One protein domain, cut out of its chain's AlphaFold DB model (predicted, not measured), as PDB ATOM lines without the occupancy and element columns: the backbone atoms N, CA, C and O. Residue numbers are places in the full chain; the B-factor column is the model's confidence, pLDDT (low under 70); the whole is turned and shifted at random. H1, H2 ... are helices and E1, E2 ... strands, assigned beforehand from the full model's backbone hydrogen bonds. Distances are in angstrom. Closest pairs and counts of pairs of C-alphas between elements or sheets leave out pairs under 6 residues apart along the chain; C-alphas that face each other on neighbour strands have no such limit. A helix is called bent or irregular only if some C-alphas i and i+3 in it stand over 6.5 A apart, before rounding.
ATOM      1  N   LEU A   3     -54.086 -45.729 -36.108       98.31
ATOM      2  CA  LEU A   3     -53.383 -46.566 -35.136       98.31
ATOM      3  C   LEU A   3     -53.052 -47.900 -35.813       98.31
ATOM      4  O   LEU A   3     -53.960 -48.570 -36.303       98.31
ATOM      5  N   LEU A   4     -51.773 -48.264 -35.887       98.19
ATOM      6  CA  LEU A   4     -51.302 -49.421 -36.651       98.19
ATOM      7  C   LEU A   4     -50.623 -50.453 -35.742       98.19
ATOM      8  O   LEU A   4     -49.485 -50.265 -35.315       98.19
ATOM      9  N   THR A   5     -51.307 -51.561 -35.464       97.12
ATOM     10  CA  THR A   5     -50.890 -52.555 -34.457       97.12
ATOM     11  C   THR A   5     -50.835 -53.975 -35.036       97.12
ATOM     12  O   THR A   5     -51.556 -54.866 -34.587       97.12
ATOM     13  N   THR A   6     -50.052 -54.182 -36.101       96.38
ATOM     14  CA  THR A   6     -50.107 -55.409 -36.927       96.38
ATOM     15  C   THR A   6     -48.882 -56.314 -36.817       96.38
ATOM     16  O   THR A   6     -49.030 -57.535 -36.809       96.38
ATOM     17  N   VAL A   7     -47.679 -55.742 -36.770       95.06
ATOM     18  CA  VAL A   7     -46.400 -56.468 -36.796       95.06
ATOM     19  C   VAL A   7     -45.359 -55.745 -35.944       95.06
ATOM     20  O   VAL A   7     -45.556 -54.581 -35.599       95.06
ATOM     21  N   SER A   8     -44.265 -56.442 -35.639       93.00
ATOM     22  CA  SER A   8     -43.173 -55.955 -34.785       93.00
ATOM     23  C   SER A   8     -41.922 -55.522 -35.551       93.00
ATOM     24  O   SER A   8     -41.016 -54.968 -34.940       93.00
ATOM     25  N   ASP A   9     -41.860 -55.803 -36.857       94.31
ATOM     26  CA  ASP A   9     -40.660 -55.638 -37.677       94.31
ATOM     27  C   ASP A   9     -40.771 -54.503 -38.711       94.31
ATOM     28  O   ASP A   9     -41.836 -54.249 -39.295       94.31
ATOM     29  N   MET A  10     -39.646 -53.819 -38.938       95.62
ATOM     30  CA  MET A  10     -39.550 -52.642 -39.802       95.62
ATOM     31  C   MET A  10     -39.859 -52.952 -41.267       95.62
ATOM     32  O   MET A  10     -40.514 -52.153 -41.947       95.62
ATOM     33  N   GLU A  11     -39.428 -54.108 -41.767       96.50
ATOM     34  CA  GLU A  11     -39.636 -54.493 -43.165       96.50
ATOM     35  C   GLU A  11     -41.123 -54.626 -43.500       96.50
ATOM     36  O   GLU A  11     -41.589 -54.076 -44.503       96.50
ATOM     37  N   ARG A  12     -41.899 -55.300 -42.642       97.50
ATOM     38  CA  ARG A  12     -43.329 -55.536 -42.883       97.50
ATOM     39  C   ARG A  12     -44.203 -54.348 -42.502       97.50
ATOM     40  O   ARG A  12     -45.270 -54.185 -43.104       97.50
ATOM     41  N   ILE A  13     -43.797 -53.514 -41.537       98.19
ATOM     42  CA  ILE A  13     -44.580 -52.328 -41.152       98.19
ATOM     43  C   ILE A  13     -44.435 -51.187 -42.169       98.19
ATOM     44  O   ILE A  13     -45.414 -50.493 -42.451       98.19
ATOM     45  N   THR A  14     -43.249 -51.015 -42.768       98.44
ATOM     46  CA  THR A  14     -42.935 -49.897 -43.676       98.44
ATOM     47  C   THR A  14     -43.966 -49.709 -44.797       98.44
ATOM     48  O   THR A  14     -44.544 -48.622 -44.878       98.44
ATOM     49  N   PRO A  15     -44.290 -50.719 -45.633       98.25
ATOM     50  CA  PRO A  15     -45.255 -50.531 -46.720       98.25
ATOM     51  C   PRO A  15     -46.670 -50.190 -46.221       98.25
ATOM     52  O   PRO A  15     -47.410 -49.483 -46.909       98.25
ATOM     53  N   GLN A  16     -47.053 -50.647 -45.023       98.62
ATOM     54  CA  GLN A  16     -48.344 -50.310 -44.411       98.62
ATOM     55  C   GLN A  16     -48.380 -48.837 -43.986       98.62
ATOM     56  O   GLN A  16     -49.354 -48.137 -44.272       98.62
ATOM     57  N   ILE A  17     -47.305 -48.348 -43.356       98.69
ATOM     58  CA  ILE A  17     -47.168 -46.938 -42.966       98.69
ATOM     59  C   ILE A  17     -47.181 -46.048 -44.206       98.69
ATOM     60  O   ILE A  17     -47.937 -45.083 -44.247       98.69
ATOM     61  N   GLU A  18     -46.421 -46.386 -45.248       98.56
ATOM     62  CA  GLU A  18     -46.401 -45.608 -46.491       98.56
ATOM     63  C   GLU A  18     -47.785 -45.499 -47.137       98.56
ATOM     64  O   GLU A  18     -48.150 -44.437 -47.638       98.56
ATOM     65  N   ALA A  19     -48.577 -46.576 -47.117       98.56
ATOM     66  CA  ALA A  19     -49.936 -46.558 -47.650       98.56
ATOM     67  C   ALA A  19     -50.862 -45.596 -46.879       98.56
ATOM     68  O   ALA A  19     -51.753 -44.992 -47.480       98.56
ATOM     69  N   LEU A  20     -50.656 -45.439 -45.568       98.69
ATOM     70  CA  LEU A  20     -51.403 -44.505 -44.719       98.69
ATOM     71  C   LEU A  20     -50.909 -43.065 -44.898       98.69
ATOM     72  O   LEU A  20     -51.709 -42.153 -45.104       98.69
ATOM     73  N   VAL A  21     -49.591 -42.875 -44.897       98.44
ATOM     74  CA  VAL A  21     -48.934 -41.578 -45.079       98.44
ATOM     75  C   VAL A  21     -49.266 -40.976 -46.446       98.44
ATOM     76  O   VAL A  21     -49.606 -39.800 -46.518       98.44
ATOM     77  N   LYS A  22     -49.305 -41.778 -47.522       98.06
ATOM     78  CA  LYS A  22     -49.750 -41.337 -48.863       98.06
ATOM     79  C   LYS A  22     -51.175 -40.775 -48.886       98.06
ATOM     80  O   LYS A  22     -51.516 -40.033 -49.801       98.06
ATOM     81  N   LYS A  23     -52.008 -41.118 -47.899       98.31
ATOM     82  CA  LYS A  23     -53.366 -40.579 -47.725       98.31
ATOM     83  C   LYS A  23     -53.409 -39.351 -46.805       98.31
ATOM     84  O   LYS A  23     -54.496 -38.936 -46.418       98.31
ATOM     85  N   GLY A  24     -52.258 -38.801 -46.410       98.19
ATOM     86  CA  GLY A  24     -52.169 -37.674 -45.479       98.19
ATOM     87  C   GLY A  24     -52.579 -38.038 -44.050       98.19
ATOM     88  O   GLY A  24     -53.061 -37.183 -43.309       98.19
ATOM     89  N   LEU A  25     -52.442 -39.307 -43.648       98.69
ATOM     90  CA  LEU A  25     -52.781 -39.748 -42.295       98.69
ATOM     91  C   LEU A  25     -51.517 -39.827 -41.425       98.69
ATOM     92  O   LEU A  25     -50.634 -40.625 -41.733       98.69
ATOM     93  N   PRO A  26     -51.455 -39.089 -40.299       98.75
ATOM     94  CA  PRO A  26     -50.481 -39.359 -39.244       98.75
ATOM     95  C   PRO A  26     -50.664 -40.773 -38.690       98.75
ATOM     96  O   PRO A  26     -51.795 -41.279 -38.675       98.75
ATOM     97  N   VAL A  27     -49.584 -41.393 -38.218       98.88
ATOM     98  CA  VAL A  27     -49.588 -42.790 -37.757       98.88
ATOM     99  C   VAL A  27     -48.988 -42.904 -36.361       98.88
ATOM    100  O   VAL A  27     -47.904 -42.389 -36.107       98.88
ATOM    101  N   VAL A  28     -49.665 -43.642 -35.482       98.75
ATOM    102  CA  VAL A  28     -49.080 -44.180 -34.246       98.75
ATOM    103  C   VAL A  28     -49.094 -45.698 -34.347       98.75
ATOM    104  O   VAL A  28     -50.123 -46.280 -34.687       98.75
ATOM    105  N   SER A  29     -47.969 -46.356 -34.090       98.69
ATOM    106  CA  SER A  29     -47.840 -47.808 -34.215       98.69
ATOM    107  C   SER A  29     -47.252 -48.439 -32.961       98.69
ATOM    108  O   SER A  29     -46.400 -47.843 -32.315       98.69
ATOM    109  N   THR A  30     -47.680 -49.668 -32.661       98.19
ATOM    110  CA  THR A  30     -47.077 -50.516 -31.617       98.19
ATOM    111  C   THR A  30     -45.928 -51.379 -32.132       98.19
ATOM    112  O   THR A  30     -45.505 -52.283 -31.422       98.19
ATOM    113  N   CYS A  31     -45.471 -51.172 -33.371       97.81
ATOM    114  CA  CYS A  31     -44.345 -51.913 -33.931       97.81
ATOM    115  C   CYS A  31     -43.074 -51.625 -33.123       97.81
ATOM    116  O   CYS A  31     -42.614 -50.483 -33.076       97.81
ATOM    117  N   GLU A  32     -42.523 -52.657 -32.482       97.25
ATOM    118  CA  GLU A  32     -41.405 -52.527 -31.551       97.25
ATOM    119  C   GLU A  32     -40.146 -51.959 -32.222       97.25
ATOM    120  O   GLU A  32     -39.552 -51.018 -31.691       97.25
ATOM    121  N   GLU A  33     -39.781 -52.443 -33.415       97.38
ATOM    122  CA  GLU A  33     -38.602 -51.945 -34.141       97.38
ATOM    123  C   GLU A  33     -38.755 -50.475 -34.596       97.38
ATOM    124  O   GLU A  33     -37.764 -49.772 -34.770       97.38
ATOM    125  N   LEU A  34     -39.990 -49.964 -34.723       97.94
ATOM    126  CA  LEU A  34     -40.270 -48.566 -35.090       97.94
ATOM    127  C   LEU A  34     -40.021 -47.578 -33.934       97.94
ATOM    128  O   LEU A  34     -40.019 -46.369 -34.159       97.94
ATOM    129  N   SER A  35     -39.826 -48.057 -32.700       97.88
ATOM    130  CA  SER A  35     -39.576 -47.185 -31.541       97.88
ATOM    131  C   SER A  35     -38.281 -46.374 -31.689       97.88
ATOM    132  O   SER A  35     -38.265 -45.180 -31.382       97.88
ATOM    133  N   TYR A  36     -37.218 -46.988 -32.223       98.25
ATOM    134  CA  TYR A  36     -35.973 -46.314 -32.595       98.25
ATOM    135  C   TYR A  36     -35.259 -47.048 -33.753       98.25
ATOM    136  O   TYR A  36     -34.273 -47.753 -33.540       98.25
ATOM    137  N   PRO A  37     -35.718 -46.890 -35.007       97.62
ATOM    138  CA  PRO A  37     -35.282 -47.740 -36.120       97.62
ATOM    139  C   PRO A  37     -33.997 -47.260 -36.814       97.62
ATOM    140  O   PRO A  37     -33.489 -47.920 -37.724       97.62
ATOM    141  N   TRP A  38     -33.457 -46.106 -36.416       97.94
ATOM    142  CA  TRP A  38     -32.407 -45.393 -37.151       97.94
ATOM    143  C   TRP A  38     -31.073 -46.136 -37.252       97.94
ATOM    144  O   TRP A  38     -30.286 -45.830 -38.147       97.94
ATOM    145  N   VAL A  39     -30.812 -47.099 -36.364       95.75
ATOM    146  CA  VAL A  39     -29.567 -47.884 -36.356       95.75
ATOM    147  C   VAL A  39     -29.769 -49.252 -37.008       95.75
ATOM    148  O   VAL A  39     -28.952 -49.668 -37.824       95.75
ATOM    149  N   GLN A  40     -30.869 -49.934 -36.692       94.25
ATOM    150  CA  GLN A  40     -31.167 -51.294 -37.152       94.25
ATOM    151  C   GLN A  40     -31.710 -51.300 -38.585       94.25
ATOM    152  O   GLN A  40     -31.421 -52.213 -39.354       94.25
ATOM    153  N   ALA A  41     -32.457 -50.261 -38.967       97.38
ATOM    154  CA  ALA A  41     -33.089 -50.127 -40.275       97.38
ATOM    155  C   ALA A  41     -32.916 -48.702 -40.855       97.38
ATOM    156  O   ALA A  41     -33.910 -48.039 -41.176       97.38
ATOM    157  N   PRO A  42     -31.678 -48.196 -41.036       98.06
ATOM    158  CA  PRO A  42     -31.424 -46.802 -41.418       98.06
ATOM    159  C   PRO A  42     -32.055 -46.423 -42.764       98.06
ATOM    160  O   PRO A  42     -32.633 -45.345 -42.906       98.06
ATOM    161  N   ALA A  43     -31.994 -47.320 -43.753       98.44
ATOM    162  CA  ALA A  43     -32.560 -47.078 -45.080       98.44
ATOM    163  C   ALA A  43     -34.095 -46.988 -45.050       98.44
ATOM    164  O   ALA A  43     -34.669 -46.082 -45.656       98.44
ATOM    165  N   LEU A  44     -34.759 -47.890 -44.317       98.44
ATOM    166  CA  LEU A  44     -36.217 -47.862 -44.150       98.44
ATOM    167  C   LEU A  44     -36.657 -46.651 -43.324       98.44
ATOM    168  O   LEU A  44     -37.640 -46.006 -43.676       98.44
ATOM    169  N   SER A  45     -35.898 -46.299 -42.285       98.62
ATOM    170  CA  SER A  45     -36.156 -45.118 -41.454       98.62
ATOM    171  C   SER A  45     -36.117 -43.837 -42.278       98.62
ATOM    172  O   SER A  45     -37.070 -43.062 -42.255       98.62
ATOM    173  N   LYS A  46     -35.057 -43.653 -43.078       98.69
ATOM    174  CA  LYS A  46     -34.921 -42.505 -43.982       98.69
ATOM    175  C   LYS A  46     -36.070 -42.443 -44.986       98.69
ATOM    176  O   LYS A  46     -36.683 -41.394 -45.153       98.69
ATOM    177  N   ARG A  47     -36.399 -43.576 -45.608       98.38
ATOM    178  CA  ARG A  47     -37.510 -43.685 -46.561       98.38
ATOM    179  C   ARG A  47     -38.857 -43.307 -45.929       98.38
ATOM    180  O   ARG A  47     -39.623 -42.563 -46.537       98.38
ATOM    181  N   LEU A  48     -39.145 -43.790 -44.719       98.50
ATOM    182  CA  LEU A  48     -40.367 -43.445 -43.987       98.50
ATOM    183  C   LEU A  48     -40.404 -41.973 -43.576       98.50
ATOM    184  O   LEU A  48     -41.451 -41.339 -43.706       98.50
ATOM    185  N   ASP A  49     -39.283 -41.423 -43.111       98.88
ATOM    186  CA  ASP A  49     -39.177 -40.009 -42.745       98.88
ATOM    187  C   ASP A  49     -39.437 -39.093 -43.945       98.88
ATOM    188  O   ASP A  49     -40.257 -38.180 -43.856       98.88
ATOM    189  N   GLU A  50     -38.819 -39.380 -45.091       98.75
ATOM    190  CA  GLU A  50     -39.029 -38.641 -46.339       98.75
ATOM    191  C   GLU A  50     -40.491 -38.709 -46.799       98.75
ATOM    192  O   GLU A  50     -41.084 -37.678 -47.127       98.75
ATOM    193  N   ALA A  51     -41.107 -39.896 -46.760       98.69
ATOM    194  CA  ALA A  51     -42.515 -40.067 -47.110       98.69
ATOM    195  C   ALA A  51     -43.443 -39.275 -46.171       98.69
ATOM    196  O   ALA A  51     -44.357 -38.586 -46.634       98.69
ATOM    197  N   ALA A  52     -43.198 -39.340 -44.859       98.75
ATOM    198  CA  ALA A  52     -43.975 -38.628 -43.848       98.75
ATOM    199  C   ALA A  52     -43.844 -37.105 -43.998       98.75
ATOM    200  O   ALA A  52     -44.849 -36.389 -43.971       98.75
ATOM    201  N   ARG A  53     -42.627 -36.607 -44.259       98.81
ATOM    202  CA  ARG A  53     -42.373 -35.189 -44.553       98.81
ATOM    203  C   ARG A  53     -43.078 -34.724 -45.817       98.81
ATOM    204  O   ARG A  53     -43.734 -33.687 -45.777       98.81
ATOM    205  N   ALA A  54     -42.983 -35.487 -46.905       98.62
ATOM    206  CA  ALA A  54     -43.627 -35.150 -48.173       98.62
ATOM    207  C   ALA A  54     -45.157 -35.066 -48.048       98.62
ATOM    208  O   ALA A  54     -45.785 -34.227 -48.689       98.62
ATOM    209  N   ALA A  55     -45.753 -35.900 -47.194       98.50
ATOM    210  CA  ALA A  55     -47.184 -35.883 -46.908       98.50
ATOM    211  C   ALA A  55     -47.600 -34.877 -45.816       98.50
ATOM    212  O   ALA A  55     -48.791 -34.744 -45.540       98.50
ATOM    213  N   GLY A  56     -46.651 -34.184 -45.175       98.62
ATOM    214  CA  GLY A  56     -46.942 -33.220 -44.113       98.62
ATOM    215  C   GLY A  56     -47.479 -33.848 -42.821       98.62
ATOM    216  O   GLY A  56     -48.211 -33.188 -42.089       98.62
ATOM    217  N   VAL A  57     -47.135 -35.108 -42.528       98.81
ATOM    218  CA  VAL A  57     -47.624 -35.842 -41.347       98.81
ATOM    219  C   VAL A  57     -46.490 -36.422 -40.508       98.81
ATOM    220  O   VAL A  57     -45.368 -36.589 -40.983       98.81
ATOM    221  N   ALA A  58     -46.791 -36.748 -39.252       98.81
ATOM    222  CA  ALA A  58     -45.867 -37.420 -38.347       98.81
ATOM    223  C   ALA A  58     -46.201 -38.915 -38.196       98.81
ATOM    224  O   ALA A  58     -47.370 -39.318 -38.228       98.81
ATOM    225  N   VAL A  59     -45.162 -39.726 -38.010       98.88
ATOM    226  CA  VAL A  59     -45.240 -41.165 -37.716       98.88
ATOM    227  C   VAL A  59     -44.513 -41.426 -36.403       98.88
ATOM    228  O   VAL A  59     -43.406 -40.936 -36.238       98.88
ATOM    229  N   LEU A  60     -45.099 -42.198 -35.491       98.81
ATOM    230  CA  LEU A  60     -44.489 -42.559 -34.209       98.81
ATOM    231  C   LEU A  60     -44.644 -44.059 -33.933       98.81
ATOM    232  O   LEU A  60     -45.754 -44.589 -34.007       98.81
ATOM    233  N   GLY A  61     -43.550 -44.722 -33.555       98.50
ATOM    234  CA  GLY A  61     -43.582 -46.021 -32.880       98.50
ATOM    235  C   GLY A  61     -43.579 -45.835 -31.363       98.50
ATOM    236  O   GLY A  61     -42.686 -45.175 -30.838       98.50
ATOM    237  N   THR A  62     -44.572 -46.378 -30.656       98.50
ATOM    238  CA  THR A  62     -44.631 -46.327 -29.187       98.50
ATOM    239  C   THR A  62     -45.385 -47.515 -28.592       98.50
ATOM    240  O   THR A  62     -46.205 -48.164 -29.238       98.50
ATOM    241  N   GLY A  63     -45.143 -47.763 -27.314       97.88
ATOM    242  CA  GLY A  63     -45.744 -48.810 -26.511       97.88
ATOM    243  C   GLY A  63     -45.241 -48.694 -25.078       97.88
ATOM    244  O   GLY A  63     -44.541 -47.750 -24.720       97.88
ATOM    245  N   VAL A  64     -45.622 -49.640 -24.222       97.44
ATOM    246  CA  VAL A  64     -45.130 -49.646 -22.838       97.44
ATOM    247  C   VAL A  64     -43.640 -50.016 -22.753       97.44
ATOM    248  O   VAL A  64     -42.924 -49.512 -21.892       97.44
ATOM    249  N   ASN A  65     -43.196 -50.929 -23.619       96.69
ATOM    250  CA  ASN A  65     -41.835 -51.441 -23.718       96.69
ATOM    251  C   ASN A  65     -41.697 -52.222 -25.044       96.69
ATOM    252  O   ASN A  65     -42.226 -53.341 -25.116       96.69
ATOM    253  N   ALA A 227     -51.252 -50.621 -20.571       96.19
ATOM    254  CA  ALA A 227     -50.396 -49.456 -20.738       96.19
ATOM    255  C   ALA A 227     -50.009 -49.195 -22.197       96.19
ATOM    256  O   ALA A 227     -49.967 -48.036 -22.598       96.19
ATOM    257  N   THR A 228     -49.794 -50.237 -23.010       96.94
ATOM    258  CA  THR A 228     -49.557 -50.069 -24.452       96.94
ATOM    259  C   THR A 228     -50.773 -49.452 -25.137       96.94
ATOM    260  O   THR A 228     -50.622 -48.474 -25.865       96.94
ATOM    261  N   CYS A 229     -51.985 -49.950 -24.863       96.75
ATOM    262  CA  CYS A 229     -53.206 -49.330 -25.386       96.75
ATOM    263  C   CYS A 229     -53.322 -47.864 -24.947       96.75
ATOM    264  O   CYS A 229     -53.587 -46.989 -25.770       96.75
ATOM    265  N   ALA A 230     -53.075 -47.588 -23.664       98.00
ATOM    266  CA  ALA A 230     -53.167 -46.243 -23.114       98.00
ATOM    267  C   ALA A 230     -52.156 -45.280 -23.749       98.00
ATOM    268  O   ALA A 230     -52.553 -44.203 -24.175       98.00
ATOM    269  N   ILE A 231     -50.870 -45.636 -23.848       98.25
ATOM    270  CA  ILE A 231     -49.846 -44.717 -24.370       98.25
ATOM    271  C   ILE A 231     -50.002 -44.454 -25.870       98.25
ATOM    272  O   ILE A 231     -49.786 -43.330 -26.313       98.25
ATOM    273  N   VAL A 232     -50.436 -45.455 -26.644       98.06
ATOM    274  CA  VAL A 232     -50.733 -45.297 -28.076       98.06
ATOM    275  C   VAL A 232     -51.869 -44.305 -28.283       98.06
ATOM    276  O   VAL A 232     -51.764 -43.431 -29.142       98.06
ATOM    277  N   LEU A 233     -52.930 -44.416 -27.477       97.88
ATOM    278  CA  LEU A 233     -54.006 -43.434 -27.487       97.88
ATOM    279  C   LEU A 233     -53.467 -42.083 -27.039       97.88
ATOM    280  O   LEU A 233     -53.524 -41.156 -27.830       97.88
ATOM    281  N   ASN A 234     -52.844 -41.998 -25.862       98.31
ATOM    282  CA  ASN A 234     -52.323 -40.769 -25.255       98.31
ATOM    283  C   ASN A 234     -51.320 -39.999 -26.138       98.31
ATOM    284  O   ASN A 234     -51.198 -38.780 -26.015       98.31
ATOM    285  N   ALA A 235     -50.622 -40.670 -27.056       98.25
ATOM    286  CA  ALA A 235     -49.684 -40.038 -27.982       98.25
ATOM    287  C   ALA A 235     -50.364 -39.221 -29.096       98.25
ATOM    288  O   ALA A 235     -49.731 -38.342 -29.686       98.25
ATOM    289  N   ILE A 236     -51.649 -39.468 -29.374       97.81
ATOM    290  CA  ILE A 236     -52.400 -38.873 -30.487       97.81
ATOM    291  C   ILE A 236     -52.266 -37.336 -30.553       97.81
ATOM    292  O   ILE A 236     -51.842 -36.836 -31.598       97.81
ATOM    293  N   PRO A 237     -52.558 -36.550 -29.493       97.44
ATOM    294  CA  PRO A 237     -52.475 -35.095 -29.560       97.44
ATOM    295  C   PRO A 237     -51.063 -34.597 -29.843       97.44
ATOM    296  O   PRO A 237     -50.903 -33.592 -30.533       97.44
ATOM    297  N   GLN A 238     -50.044 -35.290 -29.328       97.75
ATOM    298  CA  GLN A 238     -48.652 -34.898 -29.534       97.75
ATOM    299  C   GLN A 238     -48.208 -35.190 -30.964       97.75
ATOM    300  O   GLN A 238     -47.573 -34.346 -31.586       97.75
ATOM    301  N   VAL A 239     -48.623 -36.324 -31.530       98.19
ATOM    302  CA  VAL A 239     -48.336 -36.683 -32.926       98.19
ATOM    303  C   VAL A 239     -49.053 -35.754 -33.904       98.19
ATOM    304  O   VAL A 239     -48.462 -35.348 -34.899       98.19
ATOM    305  N   LEU A 240     -50.291 -35.345 -33.610       97.62
ATOM    306  CA  LEU A 240     -51.023 -34.375 -34.434       97.62
ATOM    307  C   LEU A 240     -50.394 -32.971 -34.427       97.62
ATOM    308  O   LEU A 240     -50.597 -32.215 -35.373       97.62
ATOM    309  N   ARG A 241     -49.659 -32.611 -33.368       97.06
ATOM    310  CA  ARG A 241     -48.960 -31.318 -33.229       97.06
ATOM    311  C   ARG A 241     -47.484 -31.383 -33.619       97.06
ATOM    312  O   ARG A 241     -46.841 -30.341 -33.725       97.06
ATOM    313  N   ALA A 242     -46.937 -32.583 -33.783       98.00
ATOM    314  CA  ALA A 242     -45.543 -32.782 -34.126       98.00
ATOM    315  C   ALA A 242     -45.245 -32.257 -35.533       98.00
ATOM    316  O   ALA A 242     -46.098 -32.236 -36.421       98.00
ATOM    317  N   THR A 243     -43.992 -31.865 -35.755       98.38
ATOM    318  CA  THR A 243     -43.523 -31.573 -37.112       98.38
ATOM    319  C   THR A 243     -43.584 -32.838 -37.981       98.38
ATOM    320  O   THR A 243     -43.470 -33.940 -37.444       98.38
ATOM    321  N   PRO A 244     -43.726 -32.729 -39.312       98.69
ATOM    322  CA  PRO A 244     -43.730 -33.901 -40.184       98.69
ATOM    323  C   PRO A 244     -42.438 -34.732 -40.108       98.69
ATOM    324  O   PRO A 244     -41.362 -34.197 -39.813       98.69
ATOM    325  N   GLY A 245     -42.546 -36.030 -40.405       98.75
ATOM    326  CA  GLY A 245     -41.432 -36.985 -40.408       98.75
ATOM    327  C   GLY A 245     -41.628 -38.191 -39.488       98.75
ATOM    328  O   GLY A 245     -42.645 -38.317 -38.800       98.75
ATOM    329  N   LEU A 246     -40.633 -39.076 -39.475       98.81
ATOM    330  CA  LEU A 246     -40.560 -40.199 -38.545       98.81
ATOM    331  C   LEU A 246     -40.059 -39.683 -37.193       98.81
ATOM    332  O   LEU A 246     -38.963 -39.135 -37.091       98.81
ATOM    333  N   LYS A 247     -40.892 -39.825 -36.168       98.69
ATOM    334  CA  LYS A 247     -40.654 -39.370 -34.801       98.69
ATOM    335  C   LYS A 247     -40.385 -40.541 -33.882       98.69
ATOM    336  O   LYS A 247     -40.919 -41.633 -34.060       98.69
ATOM    337  N   THR A 248     -39.614 -40.250 -32.851       98.56
ATOM    338  CA  THR A 248     -39.447 -41.083 -31.667       98.56
ATOM    339  C   THR A 248     -40.061 -40.379 -30.458       98.56
ATOM    340  O   THR A 248     -40.439 -39.204 -30.522       98.56
TER     341      THR A 248
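This is residues 3 to 65 and 227 to 248 of the 259 residues of a protein of Bacteroidetes bacterium (UniProt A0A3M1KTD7). A small sheet of three short strands, E1, E2 and E3, stands between helices: H1 and H3, side by side, cover one face, and the short H5 packs over the opposite face. H2 sits beside the strands on the face of H1 and H3, while H4 only grazes the sheet. The 85 printed residues hold five named helices and three named strands, in the order H1 E1 H2 H3 E2 H4 H5 E3; the sheet runs E1 E2 E3, all parallel, and the class is mostly helix. The whole is compact and rounded, with a radius of gyration of the C-alphas of 11.3 A and spans of 30 by 26 by 19 A.

Start at residues 3 to 4, which pair in parallel with residues 28 to 29 of E1, residues 27 to 29. H1, residues 10 to 21, runs along the strands at a height over the sheet of 9.3 A; its closest C-alphas to E1 are those of Ile 17 and Val 27, 7.1 A apart. H2, residues 32 to 35, comes closest to E2, residues 58 to 61, at the C-alphas of Ser 35 and Gly 61, 4.4 A apart. H3, residues 42 to 54, touches H1 at a shallow tilt of 5 degrees, the same way, closest at the C-alphas of Val 21 and Ala 52, 5.9 A. H3 lies over E3, residues 245 to 247, at a height of 7.5 A. E1, H2 H3, E2 form a strand-helix-strand unit, two parallel neighbour strands with helices between, and its crossover is right-handed. Look for N 29 and O 60, 2.8 A apart, between E1 and E2, and N 247 and O 59, 2.7 A, between E2 and E3. H5, residues 236 to 241, lies over E2 on the opposite face, closest at the C-alphas of Ala 58 and Val 239, 6.0 A. H4, residues 227 to 234, and H5 meet only through their link. Every O i to N i+4 pair is within hydrogen-bond range in H3, H4 and H5, and 6 of 8 are in H1; H2 is too short for such a pair.

Find C-alpha 10 at (-39.550, -52.642, -39.802); from there H1 runs 15.4 A to C-alpha 21. It is only just irregular, with C-alphas 12 and 15 at 6.6 A. H3 runs 18.2 A, E2 10.4 A and H4 10.0 A. E3 ends at C-alpha 247, (-40.654, -39.370, -34.801).

The C-alphas farthest apart are those of Ala 54 and Ala 227, 31.7 A. Residues 66 to 226 are not printed, and C-alphas 65 and 227 are 9.3 A apart across the cut. Of the links that are printed whole, H2 to H3 is short and the others are tight. The mean pLDDT of the printed part is 97.9, and no printed residue is under 70.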